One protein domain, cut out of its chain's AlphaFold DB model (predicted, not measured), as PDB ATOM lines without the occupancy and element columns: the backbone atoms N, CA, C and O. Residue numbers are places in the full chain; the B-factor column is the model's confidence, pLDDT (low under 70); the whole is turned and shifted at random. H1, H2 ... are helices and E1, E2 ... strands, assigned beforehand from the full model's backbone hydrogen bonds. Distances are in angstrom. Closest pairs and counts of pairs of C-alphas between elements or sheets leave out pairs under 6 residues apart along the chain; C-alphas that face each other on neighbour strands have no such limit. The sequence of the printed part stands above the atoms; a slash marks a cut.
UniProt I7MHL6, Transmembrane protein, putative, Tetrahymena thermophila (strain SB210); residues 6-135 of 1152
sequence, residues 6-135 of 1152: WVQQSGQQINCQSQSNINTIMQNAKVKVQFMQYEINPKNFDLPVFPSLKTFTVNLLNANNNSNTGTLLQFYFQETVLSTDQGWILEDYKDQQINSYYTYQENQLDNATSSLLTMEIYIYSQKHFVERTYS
ATOM      1  N   TRP A   6     100.658 130.090 174.775       63.28
ATOM      2  CA  TRP A   6     100.149 130.738 175.993       63.28
ATOM      3  C   TRP A   6      98.786 131.429 175.785       63.28
ATOM      4  O   TRP A   6      97.993 131.508 176.719       63.28
ATOM      5  N   VAL A   7      98.451 131.841 174.554       63.56
ATOM      6  CA  VAL A   7      97.112 132.348 174.197       63.56
ATOM      7  C   VAL A   7      96.049 131.246 174.266       63.56
ATOM      8  O   VAL A   7      94.891 131.534 174.544       63.56
ATOM      9  N   GLN A   8      96.420 129.978 174.068       59.12
ATOM     10  CA  GLN A   8      95.482 128.851 174.143       59.12
ATOM     11  C   GLN A   8      95.156 128.443 175.592       59.12
ATOM     12  O   GLN A   8      94.203 127.703 175.813       59.12
ATOM     13  N   GLN A   9      95.920 128.925 176.579       66.31
ATOM     14  CA  GLN A   9      95.767 128.556 177.993       66.31
ATOM     15  C   GLN A   9      94.807 129.467 178.778       66.31
ATOM     16  O   GLN A   9      94.372 129.093 179.862       66.31
ATOM     17  N   SER A  10      94.442 130.644 178.255       68.19
ATOM     18  CA  SER A  10      93.605 131.625 178.970       68.19
ATOM     19  C   SER A  10      92.096 131.343 178.914       68.19
ATOM     20  O   SER A  10      91.309 132.117 179.458       68.19
ATOM     21  N   GLY A  11      91.664 130.291 178.209       73.00
ATOM     22  CA  GLY A  11      90.251 129.944 177.993       73.00
ATOM     23  C   GLY A  11      89.476 130.905 177.076       73.00
ATOM     24  O   GLY A  11      88.422 130.543 176.558       73.00
ATOM     25  N   GLN A  12      89.997 132.107 176.817       73.88
ATOM     26  CA  GLN A  12      89.424 133.047 175.860       73.88
ATOM     27  C   GLN A  12      89.803 132.640 174.434       73.88
ATOM     28  O   GLN A  12      90.979 132.577 174.078       73.88
ATOM     29  N   GLN A  13      88.798 132.404 173.590       68.25
ATOM     30  CA  GLN A  13      88.987 132.067 172.179       68.25
ATOM     31  C   GLN A  13      89.457 133.300 171.386       68.25
ATOM     32  O   GLN A  13      88.669 133.962 170.710       68.25
ATOM     33  N   ILE A  14      90.752 133.630 171.469       69.69
ATOM     34  CA  ILE A  14      91.340 134.728 170.693       69.69
ATOM     35  C   ILE A  14      91.267 134.372 169.206       69.69
ATOM     36  O   ILE A  14      92.006 133.526 168.700       69.69
ATOM     37  N   ASN A  15      90.349 135.036 168.507       80.12
ATOM     38  CA  ASN A  15      90.085 134.838 167.089       80.12
ATOM     39  C   ASN A  15      91.209 135.465 166.245       80.12
ATOM     40  O   ASN A  15      91.113 136.610 165.796       80.12
ATOM     41  N   CYS A  16      92.315 134.732 166.092       81.19
ATOM     42  CA  CYS A  16      93.452 135.147 165.278       81.19
ATOM     43  C   CYS A  16      93.019 135.451 163.834       81.19
ATOM     44  O   CYS A  16      92.277 134.684 163.221       81.19
ATOM     45  N   GLN A  17      93.523 136.553 163.263       85.88
ATOM     46  CA  GLN A  17      93.272 136.870 161.854       85.88
ATOM     47  C   GLN A  17      93.791 135.760 160.928       85.88
ATOM     48  O   GLN A  17      94.725 135.031 161.266       85.88
ATOM     49  N   SER A  18      93.208 135.658 159.730       87.81
ATOM     50  CA  SER A  18      93.638 134.672 158.736       87.81
ATOM     51  C   SER A  18      95.136 134.815 158.426       87.81
ATOM     52  O   SER A  18      95.671 135.926 158.358       87.81
ATOM     53  N   GLN A  19      95.822 133.694 158.176       80.44
ATOM     54  CA  GLN A  19      97.253 133.718 157.842       80.44
ATOM     55  C   GLN A  19      97.537 134.563 156.585       80.44
ATOM     56  O   GLN A  19      98.618 135.133 156.480       80.44
ATOM     57  N   SER A  20      96.564 134.715 155.676       84.69
ATOM     58  CA  SER A  20      96.652 135.619 154.518       84.69
ATOM     59  C   SER A  20      96.707 137.098 154.929       84.69
ATOM     60  O   SER A  20      97.575 137.836 154.460       84.69
ATOM     61  N   ASN A  21      95.850 137.528 155.863       88.50
ATOM     62  CA  ASN A  21      95.859 138.902 156.374       88.50
ATOM     63  C   ASN A  21      97.157 139.185 157.142       88.50
ATOM     64  O   ASN A  21      97.800 140.207 156.909       88.50
ATOM     65  N   ILE A  22      97.586 138.243 157.994       83.94
ATOM     66  CA  ILE A  22      98.859 138.333 158.725       83.94
ATOM     67  C   ILE A  22     100.032 138.428 157.738       83.94
ATOM     68  O   ILE A  22     100.866 139.318 157.879       83.94
ATOM     69  N   ASN A  23     100.076 137.584 156.701       81.50
ATOM     70  CA  ASN A  23     101.116 137.645 155.668       81.50
ATOM     71  C   ASN A  23     101.106 138.987 154.926       81.50
ATOM     72  O   ASN A  23     102.166 139.573 154.739       81.50
ATOM     73  N   THR A  24      99.933 139.507 154.557       86.06
ATOM     74  CA  THR A  24      99.797 140.798 153.855       86.06
ATOM     75  C   THR A  24     100.309 141.968 154.703       86.06
ATOM     76  O   THR A  24     100.976 142.867 154.188       86.06
ATOM     77  N   ILE A  25     100.049 141.949 156.014       87.56
ATOM     78  CA  ILE A  25     100.592 142.938 156.957       87.56
ATOM     79  C   ILE A  25     102.115 142.771 157.078       87.56
ATOM     80  O   ILE A  25     102.854 143.745 156.943       87.56
ATOM     81  N   MET A  26     102.602 141.540 157.262       84.69
ATOM     82  CA  MET A  26     104.024 141.246 157.466       84.69
ATOM     83  C   MET A  26     104.901 141.478 156.224       84.69
ATOM     84  O   MET A  26     106.037 141.917 156.369       84.69
ATOM     85  N   GLN A  27     104.380 141.277 155.010       85.06
ATOM     86  CA  GLN A  27     105.048 141.632 153.746       85.06
ATOM     87  C   GLN A  27     105.301 143.142 153.610       85.06
ATOM     88  O   GLN A  27     106.229 143.558 152.919       85.06
ATOM     89  N   ASN A  28     104.488 143.967 154.275       88.44
ATOM     90  CA  ASN A  28     104.649 145.420 154.315       88.44
ATOM     91  C   ASN A  28     105.392 145.907 155.572       88.44
ATOM     92  O   ASN A  28     105.722 147.093 155.662       88.44
ATOM     93  N   ALA A  29     105.677 145.021 156.531       91.12
ATOM     94  CA  ALA A  29     106.341 145.367 157.779       91.12
ATOM     95  C   ALA A  29     107.851 145.568 157.568       91.12
ATOM     96  O   ALA A  29     108.544 144.730 156.985       91.12
ATOM     97  N   LYS A  30     108.370 146.694 158.066       93.38
ATOM     98  CA  LYS A  30     109.775 147.089 157.912       93.38
ATOM     99  C   LYS A  30     110.364 147.484 159.253       93.38
ATOM    100  O   LYS A  30     109.759 148.270 159.979       93.38
ATOM    101  N   VAL A  31     111.560 146.991 159.550       93.81
ATOM    102  CA  VAL A  31     112.348 147.459 160.692       93.81
ATOM    103  C   VAL A  31     113.305 148.542 160.217       93.81
ATOM    104  O   VAL A  31     114.042 148.372 159.246       93.81
ATOM    105  N   LYS A  32     113.277 149.674 160.922       95.56
ATOM    106  CA  LYS A  32     114.164 150.810 160.700       95.56
ATOM    107  C   LYS A  32     115.219 150.832 161.805       95.56
ATOM    108  O   LYS A  32     114.926 151.254 162.921       95.56
ATOM    109  N   VAL A  33     116.433 150.388 161.500       94.12
ATOM    110  CA  VAL A  33     117.573 150.463 162.424       94.12
ATOM    111  C   VAL A  33     118.251 151.817 162.239       94.12
ATOM    112  O   VAL A  33     118.516 152.231 161.108       94.12
ATOM    113  N   GLN A  34     118.520 152.530 163.331       94.88
ATOM    114  CA  GLN A  34     119.237 153.806 163.301       94.88
ATOM    115  C   GLN A  34     120.348 153.797 164.345       94.88
ATOM    116  O   GLN A  34     120.108 153.420 165.490       94.88
ATOM    117  N   PHE A  35     121.545 154.238 163.966       93.00
ATOM    118  CA  PHE A  35     122.666 154.405 164.888       93.00
ATOM    119  C   PHE A  35     123.479 155.655 164.554       93.00
ATOM    120  O   PHE A  35     123.430 156.186 163.441       93.00
ATOM    121  N   MET A  36     124.231 156.132 165.541       92.75
ATOM    122  CA  MET A  36     125.175 157.225 165.358       92.75
ATOM    123  C   MET A  36     126.422 156.693 164.646       92.75
ATOM    124  O   MET A  36     127.089 155.790 165.144       92.75
ATOM    125  N   GLN A  37     126.720 157.246 163.476       93.12
ATOM    126  CA  GLN A  37     128.001 157.108 162.794       93.12
ATOM    127  C   GLN A  37     128.729 158.449 162.901       93.12
ATOM    128  O   GLN A  37     128.091 159.497 162.945       93.12
ATOM    129  N   TYR A  38     130.056 158.442 162.922       93.06
ATOM    130  CA  TYR A  38     130.836 159.669 162.813       93.06
ATOM    131  C   TYR A  38     131.317 159.868 161.376       93.06
ATOM    132  O   TYR A  38     131.839 158.942 160.753       93.06
ATOM    133  N   GLU A  39     131.133 161.076 160.855       93.25
ATOM    134  CA  GLU A  39     131.654 161.511 159.561       93.25
ATOM    135  C   GLU A  39     132.839 162.465 159.774       93.25
ATOM    136  O   GLU A  39     132.873 163.234 160.739       93.25
ATOM    137  N   ILE A  40     133.831 162.398 158.879       93.81
ATOM    138  CA  ILE A  40     135.065 163.189 158.954       93.81
ATOM    139  C   ILE A  40     135.015 164.281 157.880       93.81
ATOM    140  O   ILE A  40     135.057 163.996 156.685       93.81
ATOM    141  N   ASN A  41     134.947 165.543 158.303       94.25
ATOM    142  CA  ASN A  41     135.010 166.710 157.431       94.25
ATOM    143  C   ASN A  41     136.435 167.301 157.426       94.25
ATOM    144  O   ASN A  41     136.776 168.074 158.325       94.25
ATOM    145  N   PRO A  42     137.271 167.038 156.402       92.44
ATOM    146  CA  PRO A  42     138.633 167.578 156.352       92.44
ATOM    147  C   PRO A  42     138.678 169.113 156.237       92.44
ATOM    148  O   PRO A  42     139.705 169.717 156.538       92.44
ATOM    149  N   LYS A  43     137.576 169.766 155.836       92.56
ATOM    150  CA  LYS A  43     137.496 171.231 155.709       92.56
ATOM    151  C   LYS A  43     137.264 171.950 157.040       92.56
ATOM    152  O   LYS A  43     137.471 173.157 157.094       92.56
ATOM    153  N   ASN A  44     136.808 171.249 158.080       93.56
ATOM    154  CA  ASN A  44     136.583 171.838 159.396       93.56
ATOM    155  C   ASN A  44     137.792 171.549 160.294       93.56
ATOM    156  O   ASN A  44     138.000 170.407 160.699       93.56
ATOM    157  N   PHE A  45     138.610 172.567 160.562       90.19
ATOM    158  CA  PHE A  45     139.824 172.416 161.365       90.19
ATOM    159  C   PHE A  45     139.491 172.026 162.811       90.19
ATOM    160  O   PHE A  45     139.978 170.997 163.287       90.19
ATOM    161  N   ASP A  46     138.611 172.808 163.449       91.31
ATOM    162  CA  ASP A  46     138.270 172.730 164.874       91.31
ATOM    163  C   ASP A  46     137.415 171.504 165.217       91.31
ATOM    164  O   ASP A  46     137.612 170.872 166.255       91.31
ATOM    165  N   LEU A  47     136.478 171.144 164.333       92.31
ATOM    166  CA  LEU A  47     135.596 169.986 164.497       92.31
ATOM    167  C   LEU A  47     135.687 169.053 163.269       92.31
ATOM    168  O   LEU A  47     134.780 169.054 162.431       92.31
ATOM    169  N   PRO A  48     136.771 168.250 163.145       92.06
ATOM    170  CA  PRO A  48     136.890 167.197 162.132       92.06
ATOM    171  C   PRO A  48     135.707 166.239 162.126       92.06
ATOM    172  O   PRO A  48     135.232 165.841 161.067       92.06
ATOM    173  N   VAL A  49     135.296 165.826 163.322       94.31
ATOM    174  CA  VAL A  49     134.420 164.683 163.554       94.31
ATOM    175  C   VAL A  49     133.048 165.199 163.947       94.31
ATOM    176  O   VAL A  49     132.919 165.917 164.936       94.31
ATOM    177  N   PHE A  50     132.013 164.816 163.203       94.31
ATOM    178  CA  PHE A  50     130.635 165.176 163.526       94.31
ATOM    179  C   PHE A  50     129.722 163.939 163.496       94.31
ATOM    180  O   PHE A  50     129.897 163.064 162.644       94.31
ATOM    181  N   PRO A  51     128.768 163.818 164.437       94.25
ATOM    182  CA  PRO A  51     127.831 162.704 164.456       94.25
ATOM    183  C   PRO A  51     126.779 162.854 163.349       94.25
ATOM    184  O   PRO A  51     126.185 163.916 163.161       94.25
ATOM    185  N   SER A  52     126.518 161.752 162.656       94.31
ATOM    186  CA  SER A  52     125.559 161.590 161.567       94.31
ATOM    187  C   SER A  52     124.673 160.375 161.856       94.31
ATOM    188  O   SER A  52     125.145 159.338 162.329       94.31
ATOM    189  N   LEU A  53     123.361 160.486 161.628       95.00
ATOM    190  CA  LEU A  53     122.410 159.424 161.971       95.00
ATOM    191  C   LEU A  53     122.232 158.452 160.801       95.00
ATOM    192  O   LEU A  53     121.347 158.621 159.951       95.00
ATOM    193  N   LYS A  54     123.050 157.398 160.764       93.88
ATOM    194  CA  LYS A  54     122.930 156.367 159.733       93.88
ATOM    195  C   LYS A  54     121.653 155.555 159.955       93.88
ATOM    196  O   LYS A  54     121.289 155.220 161.081       93.88
ATOM    197  N   THR A  55     120.941 155.285 158.864       94.44
ATOM    198  CA  THR A  55     119.605 154.681 158.871       94.44
ATOM    199  C   THR A  55     119.541 153.544 157.863       94.44
ATOM    200  O   THR A  55     119.859 153.743 156.693       94.44
ATOM    201  N   PHE A  56     119.068 152.388 158.315       92.50
ATOM    202  CA  PHE A  56     118.841 151.182 157.526       92.50
ATOM    203  C   PHE A  56     117.360 150.838 157.629       92.50
ATOM    204  O   PHE A  56     116.771 150.969 158.701       92.50
ATOM    205  N   THR A  57     116.747 150.427 156.523       94.56
ATOM    206  CA  THR A  57     115.338 150.016 156.497       94.56
ATOM    207  C   THR A  57     115.255 148.676 155.794       94.56
ATOM    208  O   THR A  57     115.565 148.588 154.610       94.56
ATOM    209  N   VAL A  58     114.849 147.655 156.539       92.56
ATOM    210  CA  VAL A  58     114.890 146.244 156.144       92.56
ATOM    211  C   VAL A  58     113.472 145.689 156.197       92.56
ATOM    212  O   VAL A  58     112.717 146.005 157.119       92.56
ATOM    213  N   ASN A  59     113.083 144.892 155.204       90.94
ATOM    214  CA  ASN A  59     111.756 144.274 155.175       90.94
ATOM    215  C   ASN A  59     111.773 143.007 156.050       90.94
ATOM    216  O   ASN A  59     112.709 142.215 155.965       90.94
ATOM    217  N   LEU A  60     110.752 142.807 156.892       86.69
ATOM    218  CA  LEU A  60     110.689 141.639 157.786       86.69
ATOM    219  C   LEU A  60     110.363 140.328 157.063       86.69
ATOM    220  O   LEU A  60     110.637 139.262 157.598       86.69
ATOM    221  N   LEU A  61     109.782 140.408 155.866       81.75
ATOM    222  CA  LEU A  61     109.633 139.287 154.949       81.75
ATOM    223  C   LEU A  61     110.043 139.733 153.545       81.75
ATOM    224  O   LEU A  61     109.628 140.793 153.069       81.75
ATOM    225  N   ASN A  62     110.804 138.889 152.851       77.38
ATOM    226  CA  ASN A  62     110.975 139.004 151.409       77.38
ATOM    227  C   ASN A  62     109.672 138.560 150.725       77.38
ATOM    228  O   ASN A  62     109.278 137.402 150.850       77.38
ATOM    229  N   ALA A  63     109.012 139.459 149.992       70.44
ATOM    230  CA  ALA A  63     107.689 139.215 149.404       70.44
ATOM    231  C   ALA A  63     107.625 138.010 148.439       70.44
ATOM    232  O   ALA A  63     106.539 137.492 148.191       70.44
ATOM    233  N   ASN A  64     108.775 137.561 147.925       72.81
ATOM    234  CA  ASN A  64     108.883 136.458 146.969       72.81
ATOM    235  C   ASN A  64     109.056 135.070 147.619       72.81
ATOM    236  O   ASN A  64     108.962 134.070 146.909       72.81
ATOM    237  N   ASN A  65     109.327 134.993 148.928       62.47
ATOM    238  CA  ASN A  65     109.752 133.755 149.592       62.47
ATOM    239  C   ASN A  65     108.684 133.203 150.554       62.47
ATOM    240  O   ASN A  65     107.821 133.926 151.054       62.47
ATOM    241  N   ASN A  66     108.736 131.890 150.802       65.88
ATOM    242  CA  ASN A  66     107.786 131.195 151.676       65.88
ATOM    243  C   ASN A  66     107.851 131.727 153.121       65.88
ATOM    244  O   ASN A  66     108.910 132.122 153.600       65.88
ATOM    245  N   SER A  67     106.724 131.672 153.843       66.00
ATOM    246  CA  SER A  67     106.464 132.365 155.124       66.00
ATOM    247  C   SER A  67     107.291 131.934 156.354       66.00
ATOM    248  O   SER A  67     106.871 132.184 157.484       66.00
ATOM    249  N   ASN A  68     108.415 131.247 156.145       75.56
ATOM    250  CA  ASN A  68     109.260 130.632 157.171       75.56
ATOM    251  C   ASN A  68     110.728 131.118 157.104       75.56
ATOM    252  O   ASN A  68     111.566 130.613 157.851       75.56
ATOM    253  N   THR A  69     111.059 132.061 156.212       82.69
ATOM    254  CA  THR A  69     112.358 132.754 156.212       82.69
ATOM    255  C   THR A  69     112.323 133.925 157.191       82.69
ATOM    256  O   THR A  69     111.482 134.813 157.038       82.69
ATOM    257  N   GLY A  70     113.241 133.956 158.153       89.12
ATOM    258  CA  GLY A  70     113.522 135.156 158.949       89.12
ATOM    259  C   GLY A  70     114.608 136.001 158.284       89.12
ATOM    260  O   GLY A  70     115.346 135.503 157.432       89.12
ATOM    261  N   THR A  71     114.751 137.262 158.680       91.50
ATOM    262  CA  THR A  71     115.882 138.098 158.245       91.50
ATOM    263  C   THR A  71     116.979 138.095 159.310       91.50
ATOM    264  O   THR A  71     116.704 138.252 160.498       91.50
ATOM    265  N   LEU A  72     118.233 137.940 158.896       93.69
ATOM    266  CA  LEU A  72     119.424 138.070 159.731       93.69
ATOM    267  C   LEU A  72     120.184 139.337 159.318       93.69
ATOM    268  O   LEU A  72     120.657 139.441 158.187       93.69
ATOM    269  N   LEU A  73     120.309 140.295 160.237       95.00
ATOM    270  CA  LEU A  73     121.094 141.514 160.042       95.00
ATOM    271  C   LEU A  73     122.386 141.461 160.842       95.00
ATOM    272  O   LEU A  73     122.355 141.465 162.070       95.00
ATOM    273  N   GLN A  74     123.511 141.470 160.137       96.12
ATOM    274  CA  GLN A  74     124.848 141.465 160.722       96.12
ATOM    275  C   GLN A  74     125.462 142.853 160.538       96.12
ATOM    276  O   GLN A  74     125.743 143.263 159.411       96.12
ATOM    277  N   PHE A  75     125.638 143.600 161.627       95.69
ATOM    278  CA  PHE A  75     126.259 144.927 161.614       95.69
ATOM    279  C   PHE A  75     127.719 144.837 162.048       95.69
ATOM    280  O   PHE A  75     128.017 144.263 163.093       95.69
ATOM    281  N   TYR A  76     128.620 145.445 161.279       95.31
ATOM    282  CA  TYR A  76     130.057 145.441 161.534       95.31
ATOM    283  C   TYR A  76     130.548 146.849 161.876       95.31
ATOM    284  O   TYR A  76     130.449 147.781 161.071       95.31
ATOM    285  N   PHE A  77     131.118 146.984 163.069       95.12
ATOM    286  CA  PHE A  77     131.758 148.196 163.572       95.12
ATOM    287  C   PHE A  77     133.273 147.991 163.663       95.12
ATOM    288  O   PHE A  77     133.743 146.875 163.877       95.12
ATOM    289  N   GLN A  78     134.036 149.070 163.520       94.88
ATOM    290  CA  GLN A  78     135.489 149.085 163.680       94.88
ATOM    291  C   GLN A  78     135.910 150.329 164.470       94.88
ATOM    292  O   GLN A  78     135.251 151.370 164.417       94.88
ATOM    293  N   GLU A  79     137.017 150.251 165.197       94.88
ATOM    294  CA  GLU A  79     137.615 151.445 165.791       94.88
ATOM    295  C   GLU A  79     138.378 152.210 164.700       94.88
ATOM    296  O   GLU A  79     139.284 151.667 164.071       94.88
ATOM    297  N   THR A  80     138.034 153.473 164.464       94.94
ATOM    298  CA  THR A  80     138.813 154.378 163.616       94.94
ATOM    299  C   THR A  80     139.690 155.269 164.484       94.94
ATOM    300  O   THR A  80     139.194 155.942 165.385       94.94
ATOM    301  N   VAL A  81     140.988 155.316 164.187       95.94
ATOM    302  CA  VAL A  81     141.930 156.246 164.821       95.94
ATOM    303  C   VAL A  81     142.200 157.373 163.831       95.94
ATOM    304  O   VAL A  81     142.856 157.160 162.814       95.94
ATOM    305  N   LEU A  82     141.659 158.560 164.102       95.75
ATOM    306  CA  LEU A  82     141.914 159.764 163.317       95.75
ATOM    307  C   LEU A  82     143.131 160.493 163.889       95.75
ATOM    308  O   LEU A  82     143.011 161.146 164.922       95.75
ATOM    309  N   SER A  83     144.269 160.432 163.205       96.56
ATOM    310  CA  SER A  83     145.428 161.265 163.532       96.56
ATOM    311  C   SER A  83     145.357 162.570 162.744       96.56
ATOM    312  O   SER A  83     145.360 162.559 161.512       96.56
ATOM    313  N   THR A  84     145.238 163.713 163.424       96.44
ATOM    314  CA  THR A  84     145.325 165.036 162.781       96.44
ATOM    315  C   THR A  84     146.669 165.673 163.080       96.44
ATOM    316  O   THR A  84     146.928 166.013 164.228       96.44
ATOM    317  N   ASP A  85     147.448 165.962 162.045       96.75
ATOM    318  CA  ASP A  85     148.558 166.904 162.144       96.75
ATOM    319  C   ASP A  85     148.017 168.343 162.157       96.75
ATOM    320  O   ASP A  85     147.464 168.833 161.169       96.75
ATOM    321  N   GLN A  86     148.141 169.011 163.304       95.12
ATOM    322  CA  GLN A  86     147.753 170.412 163.499       95.12
ATOM    323  C   GLN A  86     148.923 171.390 163.281       95.12
ATOM    324  O   GLN A  86     148.754 172.603 163.439       95.12
ATOM    325  N   GLY A  87     150.108 170.887 162.928       95.81
ATOM    326  CA  GLY A  87     151.343 171.651 162.875       95.81
ATOM    327  C   GLY A  87     151.435 172.589 161.669       95.81
ATOM    328  O   GLY A  87     151.362 172.185 160.509       95.81
ATOM    329  N   TRP A  88     151.661 173.878 161.934       94.44
ATOM    330  CA  TRP A  88     151.807 174.903 160.887       94.44
ATOM    331  C   TRP A  88     153.167 174.843 160.170       94.44
ATOM    332  O   TRP A  88     153.300 175.341 159.047       94.44
ATOM    333  N   ILE A  89     154.184 174.273 160.833       95.88
ATOM    334  CA  ILE A  89     155.591 174.250 160.401       95.88
ATOM    335  C   ILE A  89     156.166 172.834 160.516       95.88
ATOM    336  O   ILE A  89     156.610 172.301 159.507       95.88
ATOM    337  N   LEU A  90     156.167 172.251 161.718       96.69
ATOM    338  CA  LEU A  90     156.552 170.856 161.991       96.69
ATOM    339  C   LEU A  90     155.304 169.954 161.974       96.69
ATOM    340  O   LEU A  90     154.205 170.457 161.739       96.69
ATOM    341  N   GLU A  91     155.438 168.645 162.191       97.25
ATOM    342  CA  GLU A  91     154.303 167.784 162.565       97.25
ATOM    343  C   GLU A  91     153.887 168.018 164.034       97.25
ATOM    344  O   GLU A  91     154.735 168.131 164.916       97.25
ATOM    345  N   ASP A  92     152.578 168.075 164.290       96.81
ATOM    346  CA  ASP A  92     151.945 168.066 165.620       96.81
ATOM    347  C   ASP A  92     150.691 167.176 165.552       96.81
ATOM    348  O   ASP A  92     149.557 167.657 165.426       96.81
ATOM    349  N   TYR A  93     150.918 165.858 165.537       96.75
ATOM    350  CA  TYR A  93     149.868 164.843 165.454       96.75
ATOM    351  C   TYR A  93     149.066 164.740 166.755       96.75
ATOM    352  O   TYR A  93     149.617 164.554 167.840       96.75
ATOM    353  N   LYS A  94     147.738 164.795 166.630       95.50
ATOM    354  CA  LYS A  94     146.783 164.526 167.710       95.50
ATOM    355  C   LYS A  94     145.797 163.450 167.281       95.50
ATOM    356  O   LYS A  94     145.003 163.658 166.359       95.50
ATOM    357  N   ASP A  95     145.842 162.328 167.988       96.06
ATOM    358  CA  ASP A  95     144.989 161.170 167.746       96.06
ATOM    359  C   ASP A  95     143.618 161.320 168.414       96.06
ATOM    360  O   ASP A  95     143.494 161.737 169.567       96.06
ATOM    361  N   GLN A  96     142.573 160.928 167.691       93.75
ATOM    362  CA  GLN A  96     141.197 160.847 168.168       93.75
ATOM    363  C   GLN A  96     140.641 159.456 167.843       93.75
ATOM    364  O   GLN A  96     140.528 159.081 166.677       93.75
ATOM    365  N   GLN A  97     140.299 158.681 168.874       93.56
ATOM    366  CA  GLN A  97     139.660 157.369 168.722       93.56
ATOM    367  C   GLN A  97     138.149 157.541 168.532       93.56
ATOM    368  O   GLN A  97     137.490 158.252 169.291       93.56
ATOM    369  N   ILE A  98     137.608 156.911 167.491       92.06
ATOM    370  CA  ILE A  98     136.240 157.097 167.009       92.06
ATOM    371  C   ILE A  98     135.667 155.723 166.654       92.06
ATOM    372  O   ILE A  98     136.108 155.092 165.695       92.06
ATOM    373  N   ASN A  99     134.642 155.262 167.368       85.56
ATOM    374  CA  ASN A  99     133.941 154.039 166.974       85.56
ATOM    375  C   ASN A  99     133.128 154.305 165.702       85.56
ATOM    376  O   ASN A  99     132.195 155.109 165.709       85.56
ATOM    377  N   SER A 100     133.500 153.651 164.603       88.75
ATOM    378  CA  SER A 100     132.912 153.858 163.286       88.75
ATOM    379  C   SER A 100     132.147 152.622 162.819       88.75
ATOM    380  O   SER A 100     132.489 151.473 163.101       88.75
ATOM    381  N   TYR A 101     131.058 152.861 162.096       88.06
ATOM    382  CA  TYR A 101     130.374 151.809 161.359       88.06
ATOM    383  C   TYR A 101     131.138 151.518 160.064       88.06
ATOM    384  O   TYR A 101     131.474 152.450 159.328       88.06
ATOM    385  N   TYR A 102     131.374 150.236 159.784       87.19
ATOM    386  CA  TYR A 102     132.084 149.774 158.595       87.19
ATOM    387  C   TYR A 102     131.118 149.277 157.514       87.19
ATOM    388  O   TYR A 102     131.050 149.857 156.430       87.19
ATOM    389  N   THR A 103     130.348 148.221 157.797       92.31
ATOM    390  CA  THR A 103     129.420 147.622 156.826       92.31
ATOM    391  C   THR A 103     128.292 146.839 157.502       92.31
ATOM    392  O   THR A 103     128.316 146.614 158.712       92.31
ATOM    393  N   TYR A 104     127.304 146.406 156.722       92.81
ATOM    394  CA  TYR A 104     126.255 145.488 157.157       92.81
ATOM    395  C   TYR A 104     126.046 144.391 156.113       92.81
ATOM    396  O   TYR A 104     126.349 144.581 154.934       92.81
ATOM    397  N   GLN A 105     125.518 143.253 156.550       93.69
ATOM    398  CA  GLN A 105     125.047 142.181 155.681       93.69
ATOM    399  C   GLN A 105     123.604 141.829 156.053       93.69
ATOM    400  O   GLN A 105     123.242 141.797 157.231       93.69
ATOM    401  N   GLU A 106     122.781 141.596 155.033       92.81
ATOM    402  CA  GLU A 106     121.400 141.133 155.155       92.81
ATOM    403  C   GLU A 106     121.325 139.728 154.560       92.81
ATOM    404  O   GLU A 106     121.393 139.547 153.344       92.81
ATOM    405  N   ASN A 107     121.225 138.736 155.439       91.25
ATOM    406  CA  ASN A 107     121.132 137.323 155.099       91.25
ATOM    407  C   ASN A 107     119.707 136.830 155.390       91.25
ATOM    408  O   ASN A 107     119.036 137.336 156.288       91.25
ATOM    409  N   GLN A 108     119.223 135.837 154.643       89.31
ATOM    410  CA  GLN A 108     117.932 135.202 154.929       89.31
ATOM    411  C   GLN A 108     118.173 133.913 155.711       89.31
ATOM    412  O   GLN A 108     119.000 133.088 155.330       89.31
ATOM    413  N   LEU A 109     117.476 133.776 156.836       87.25
ATOM    414  CA  LEU A 109     117.572 132.636 157.730       87.25
ATOM    415  C   LEU A 109     116.471 131.636 157.361       87.25
ATOM    416  O   LEU A 109     115.308 131.796 157.746       87.25
ATOM    417  N   ASP A 110     116.840 130.625 156.578       84.94
ATOM    418  CA  ASP A 110     115.944 129.525 156.225       84.94
ATOM    419  C   ASP A 110     115.479 128.777 157.481       84.94
ATOM    420  O   ASP A 110     116.273 128.430 158.354       84.94
ATOM    421  N   ASN A 111     114.177 128.487 157.545       82.06
ATOM    422  CA  ASN A 111     113.529 127.814 158.676       82.06
ATOM    423  C   ASN A 111     113.701 128.545 160.022       82.06
ATOM    424  O   ASN A 111     113.903 127.910 161.059       82.06
ATOM    425  N   ALA A 112     113.566 129.875 160.032       76.38
ATOM    426  CA  ALA A 112     113.523 130.664 161.261       76.38
ATOM    427  C   ALA A 112     112.230 130.372 162.052       76.38
ATOM    428  O   ALA A 112     111.197 131.017 161.879       76.38
ATOM    429  N   THR A 113     112.269 129.357 162.920       69.62
ATOM    430  CA  THR A 113     111.087 128.854 163.646       69.62
ATOM    431  C   THR A 113     110.571 129.793 164.740       69.62
ATOM    432  O   THR A 113     109.425 129.642 165.164       69.62
ATOM    433  N   SER A 114     111.384 130.753 165.195       78.62
ATOM    434  CA  SER A 114     111.089 131.611 166.353       78.62
ATOM    435  C   SER A 114     111.325 133.114 166.143       78.62
ATOM    436  O   SER A 114     110.685 133.908 166.833       78.62
ATOM    437  N   SER A 115     112.188 133.535 165.209       85.88
ATOM    438  CA  SER A 115     112.549 134.945 164.999       85.88
ATOM    439  C   SER A 115     112.214 135.452 163.590       85.88
ATOM    440  O   SER A 115     112.660 134.913 162.584       85.88
ATOM    441  N   LEU A 116     111.454 136.552 163.514       87.69
ATOM    442  CA  LEU A 116     111.257 137.305 162.263       87.69
ATOM    443  C   LEU A 116     112.519 138.081 161.862       87.69
ATOM    444  O   LEU A 116     112.812 138.243 160.681       87.69
ATOM    445  N   LEU A 117     113.240 138.579 162.866       92.06
ATOM    446  CA  LEU A 117     114.481 139.319 162.723       92.06
ATOM    447  C   LEU A 117     115.456 138.857 163.803       92.06
ATOM    448  O   LEU A 117     115.146 138.947 164.991       92.06
ATOM    449  N   THR A 118     116.640 138.428 163.384       93.88
ATOM    450  CA  THR A 118     117.814 138.280 164.244       93.88
ATOM    451  C   THR A 118     118.777 139.423 163.925       93.88
ATOM    452  O   THR A 118     118.983 139.750 162.755       93.88
ATOM    453  N   MET A 119     119.353 140.052 164.950       95.31
ATOM    454  CA  MET A 119     120.354 141.108 164.789       95.31
ATOM    455  C   MET A 119     121.637 140.710 165.510       95.31
ATOM    456  O   MET A 119     121.628 140.495 166.719       95.31
ATOM    457  N   GLU A 120     122.730 140.643 164.763       95.81
ATOM    458  CA  GLU A 120     124.072 140.364 165.262       95.81
ATOM    459  C   GLU A 120     124.930 141.620 165.101       95.81
ATOM    460  O   GLU A 120     124.855 142.324 164.091       95.81
ATOM    461  N   ILE A 121     125.738 141.924 166.116       95.44
ATOM    462  CA  ILE A 121     126.620 143.090 166.129       95.44
ATOM    463  C   ILE A 121     128.045 142.597 166.348       95.44
ATOM    464  O   ILE A 121     128.389 142.096 167.418       95.44
ATOM    465  N   TYR A 122     128.868 142.758 165.320       95.88
ATOM    466  CA  TYR A 122     130.278 142.416 165.315       95.88
ATOM    467  C   TYR A 122     131.117 143.681 165.482       95.88
ATOM    468  O   TYR A 122     130.907 144.682 164.795       95.88
ATOM    469  N   ILE A 123     132.098 143.623 166.379       95.00
ATOM    470  CA  ILE A 123     133.109 144.666 166.553       95.00
ATOM    471  C   ILE A 123     134.438 144.067 166.101       95.00
ATOM    472  O   ILE A 123     134.927 143.110 166.703       95.00
ATOM    473  N   TYR A 124     135.012 144.600 165.025       95.44
ATOM    474  CA  TYR A 124     136.335 144.196 164.570       95.44
ATOM    475  C   TYR A 124     137.408 144.698 165.539       95.44
ATOM    476  O   TYR A 124     137.424 145.863 165.929       95.44
ATOM    477  N   SER A 125     138.349 143.817 165.881       93.75
ATOM    478  CA  SER A 125     139.547 144.141 166.667       93.75
ATOM    479  C   SER A 125     140.613 144.907 165.873       93.75
ATOM    480  O   SER A 125     141.584 145.392 166.451       93.75
ATOM    481  N   GLN A 126     140.454 145.010 164.551       93.62
ATOM    482  CA  GLN A 126     141.334 145.784 163.683       93.62
ATOM    483  C   GLN A 126     140.990 147.273 163.774       93.62
ATOM    484  O   GLN A 126     139.830 147.661 163.628       93.62
ATOM    485  N   LYS A 127     142.015 148.106 163.986       95.44
ATOM    486  CA  LYS A 127     141.883 149.566 163.999       95.44
ATOM    487  C   LYS A 127     142.120 150.132 162.603       95.44
ATOM    488  O   LYS A 127     143.118 149.811 161.962       95.44
ATOM    489  N   HIS A 128     141.223 151.000 162.151       94.75
ATOM    490  CA  HIS A 128     141.323 151.690 160.873       94.75
ATOM    491  C   HIS A 128     141.944 153.077 161.072       94.75
ATOM    492  O   HIS A 128     141.274 154.006 161.531       94.75
ATOM    493  N   PHE A 129     143.212 153.240 160.711       95.75
ATOM    494  CA  PHE A 129     143.910 154.522 160.821       95.75
ATOM    495  C   PHE A 129     143.496 155.478 159.690       95.75
ATOM    496  O   PHE A 129     143.344 155.072 158.539       95.75
ATOM    497  N   VAL A 130     143.272 156.747 160.031       95.25
ATOM    498  CA  VAL A 130     142.976 157.837 159.093       95.25
ATOM    499  C   VAL A 130     143.873 159.011 159.449       95.25
ATOM    500  O   VAL A 130     143.745 159.580 160.528       95.25
ATOM    501  N   GLU A 131     144.755 159.400 158.537       96.12
ATOM    502  CA  GLU A 131     145.620 160.565 158.715       96.12
ATOM    503  C   GLU A 131     145.009 161.804 158.049       96.12
ATOM    504  O   GLU A 131     144.498 161.753 156.926       96.12
ATOM    505  N   ARG A 132     145.059 162.941 158.750       94.50
ATOM    506  CA  ARG A 132     144.619 164.255 158.273       94.50
ATOM    507  C   ARG A 132     145.755 165.259 158.437       94.50
ATOM    508  O   ARG A 132     145.966 165.780 159.529       94.50
ATOM    509  N   THR A 133     146.446 165.558 157.342       95.56
ATOM    510  CA  THR A 133     147.512 166.568 157.288       95.56
ATOM    511  C   THR A 133     147.020 167.869 156.656       95.56
ATOM    512  O   THR A 133     146.213 167.864 155.721       95.56
ATOM    513  N   TYR A 134     147.499 169.002 157.171       94.06
ATOM    514  CA  TYR A 134     147.201 170.330 156.629       94.06
ATOM    515  C   TYR A 134     148.367 170.895 155.809       94.06
ATOM    516  O   TYR A 134     149.535 170.593 156.045       94.06
ATOM    517  N   SER A 135     148.050 171.751 154.831       95.69
ATOM    518  CA  SER A 135     149.047 172.436 154.000       95.69
ATOM    519  C   SER A 135     149.907 173.384 154.842       95.69
ATOM    520  O   SER A 135     149.502 174.510 155.131       95.69
TER     521      SER A 135
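This is residues 6 to 135 of the 1152 residues of the protein "Transmembrane protein, putative" of Tetrahymena thermophila (strain SB210) (UniProt I7MHL6). This is a long, narrow sandwich of two strongly unequal layers: the hairpin E1 and E2 lies lengthwise over the three-stranded sheet of E4, E3 and E5, with the strands of both running along the longest axis. At one end H2 leads straight into E1, and beyond it residues 6 to 18, with the small H1, stick out as a free arm. The printed part has 130 residues, with two named helices and then five named strands in the order H1, H2, E1, E2, E3, E4, E5. The larger sheet has the order E4, E3, E5 and is mixed; E1 and E2 are antiparallel. The class is mostly strand, and the whole is extended, a rod spanning 79 by 32 by 25 A, with a radius of gyration of the C-alphas of 22.8 A.

Find C-alpha 6 at (100.149, 130.738, 175.993), where H1 begins; it takes residues 6 to 9 and is 5.3 A long. H2 holds residues 19 to 28, 14.3 A. E1, residues 30 to 40, begins at C-alpha 30, (109.775, 147.089, 157.912), runs 30.0 A and bends by 50 degrees at residue 36. E2, residues 49 to 59, measures 31.6 A. Next come E3, residues 70 to 85, 47.4 A, and E4, residues 93 to 109, 46.3 A. E5, residues 117 to 132, is 39.4 A long, bends by 66 degrees at residue 125 and ends at C-alpha 132, (144.619, 164.255, 158.273).

Start at the sheet E4, E3, E5, which is twisted. E3 and E4 form a hairpin, antiparallel at 166 degrees; look for N 80 and O 98, 2.8 A apart. E3 and E5 are parallel at 16 degrees, with N 75 and O 120 at 2.9 A. In the other sheet, the hairpin E1 and E2 has N 35 and O 54 at 3.1 A. The two sheets are face to face, their facing parts 10.7 A centre to centre. The closest C-alphas of E1 and E4 are those of Gln 37 and Ser 100, 5.9 A apart. E2 and E4 are near each other, while E1 and E5 are apart. In H2, 5 of 6 O i to N i+4 pairs are within hydrogen-bond range; H1 is too short for such a pair.

The C-alphas of Gly 11 and Ile 89 are the two farthest apart, 80.9 A. Without residues 6 to 18, which stand free, the body spans 71 by 25 by 18 A. The printed part has no cut and no long link. Mean pLDDT of the printed part is 88.8; residues 6 to 10, 13 to 14, 65 to 67 and 113 are under 70.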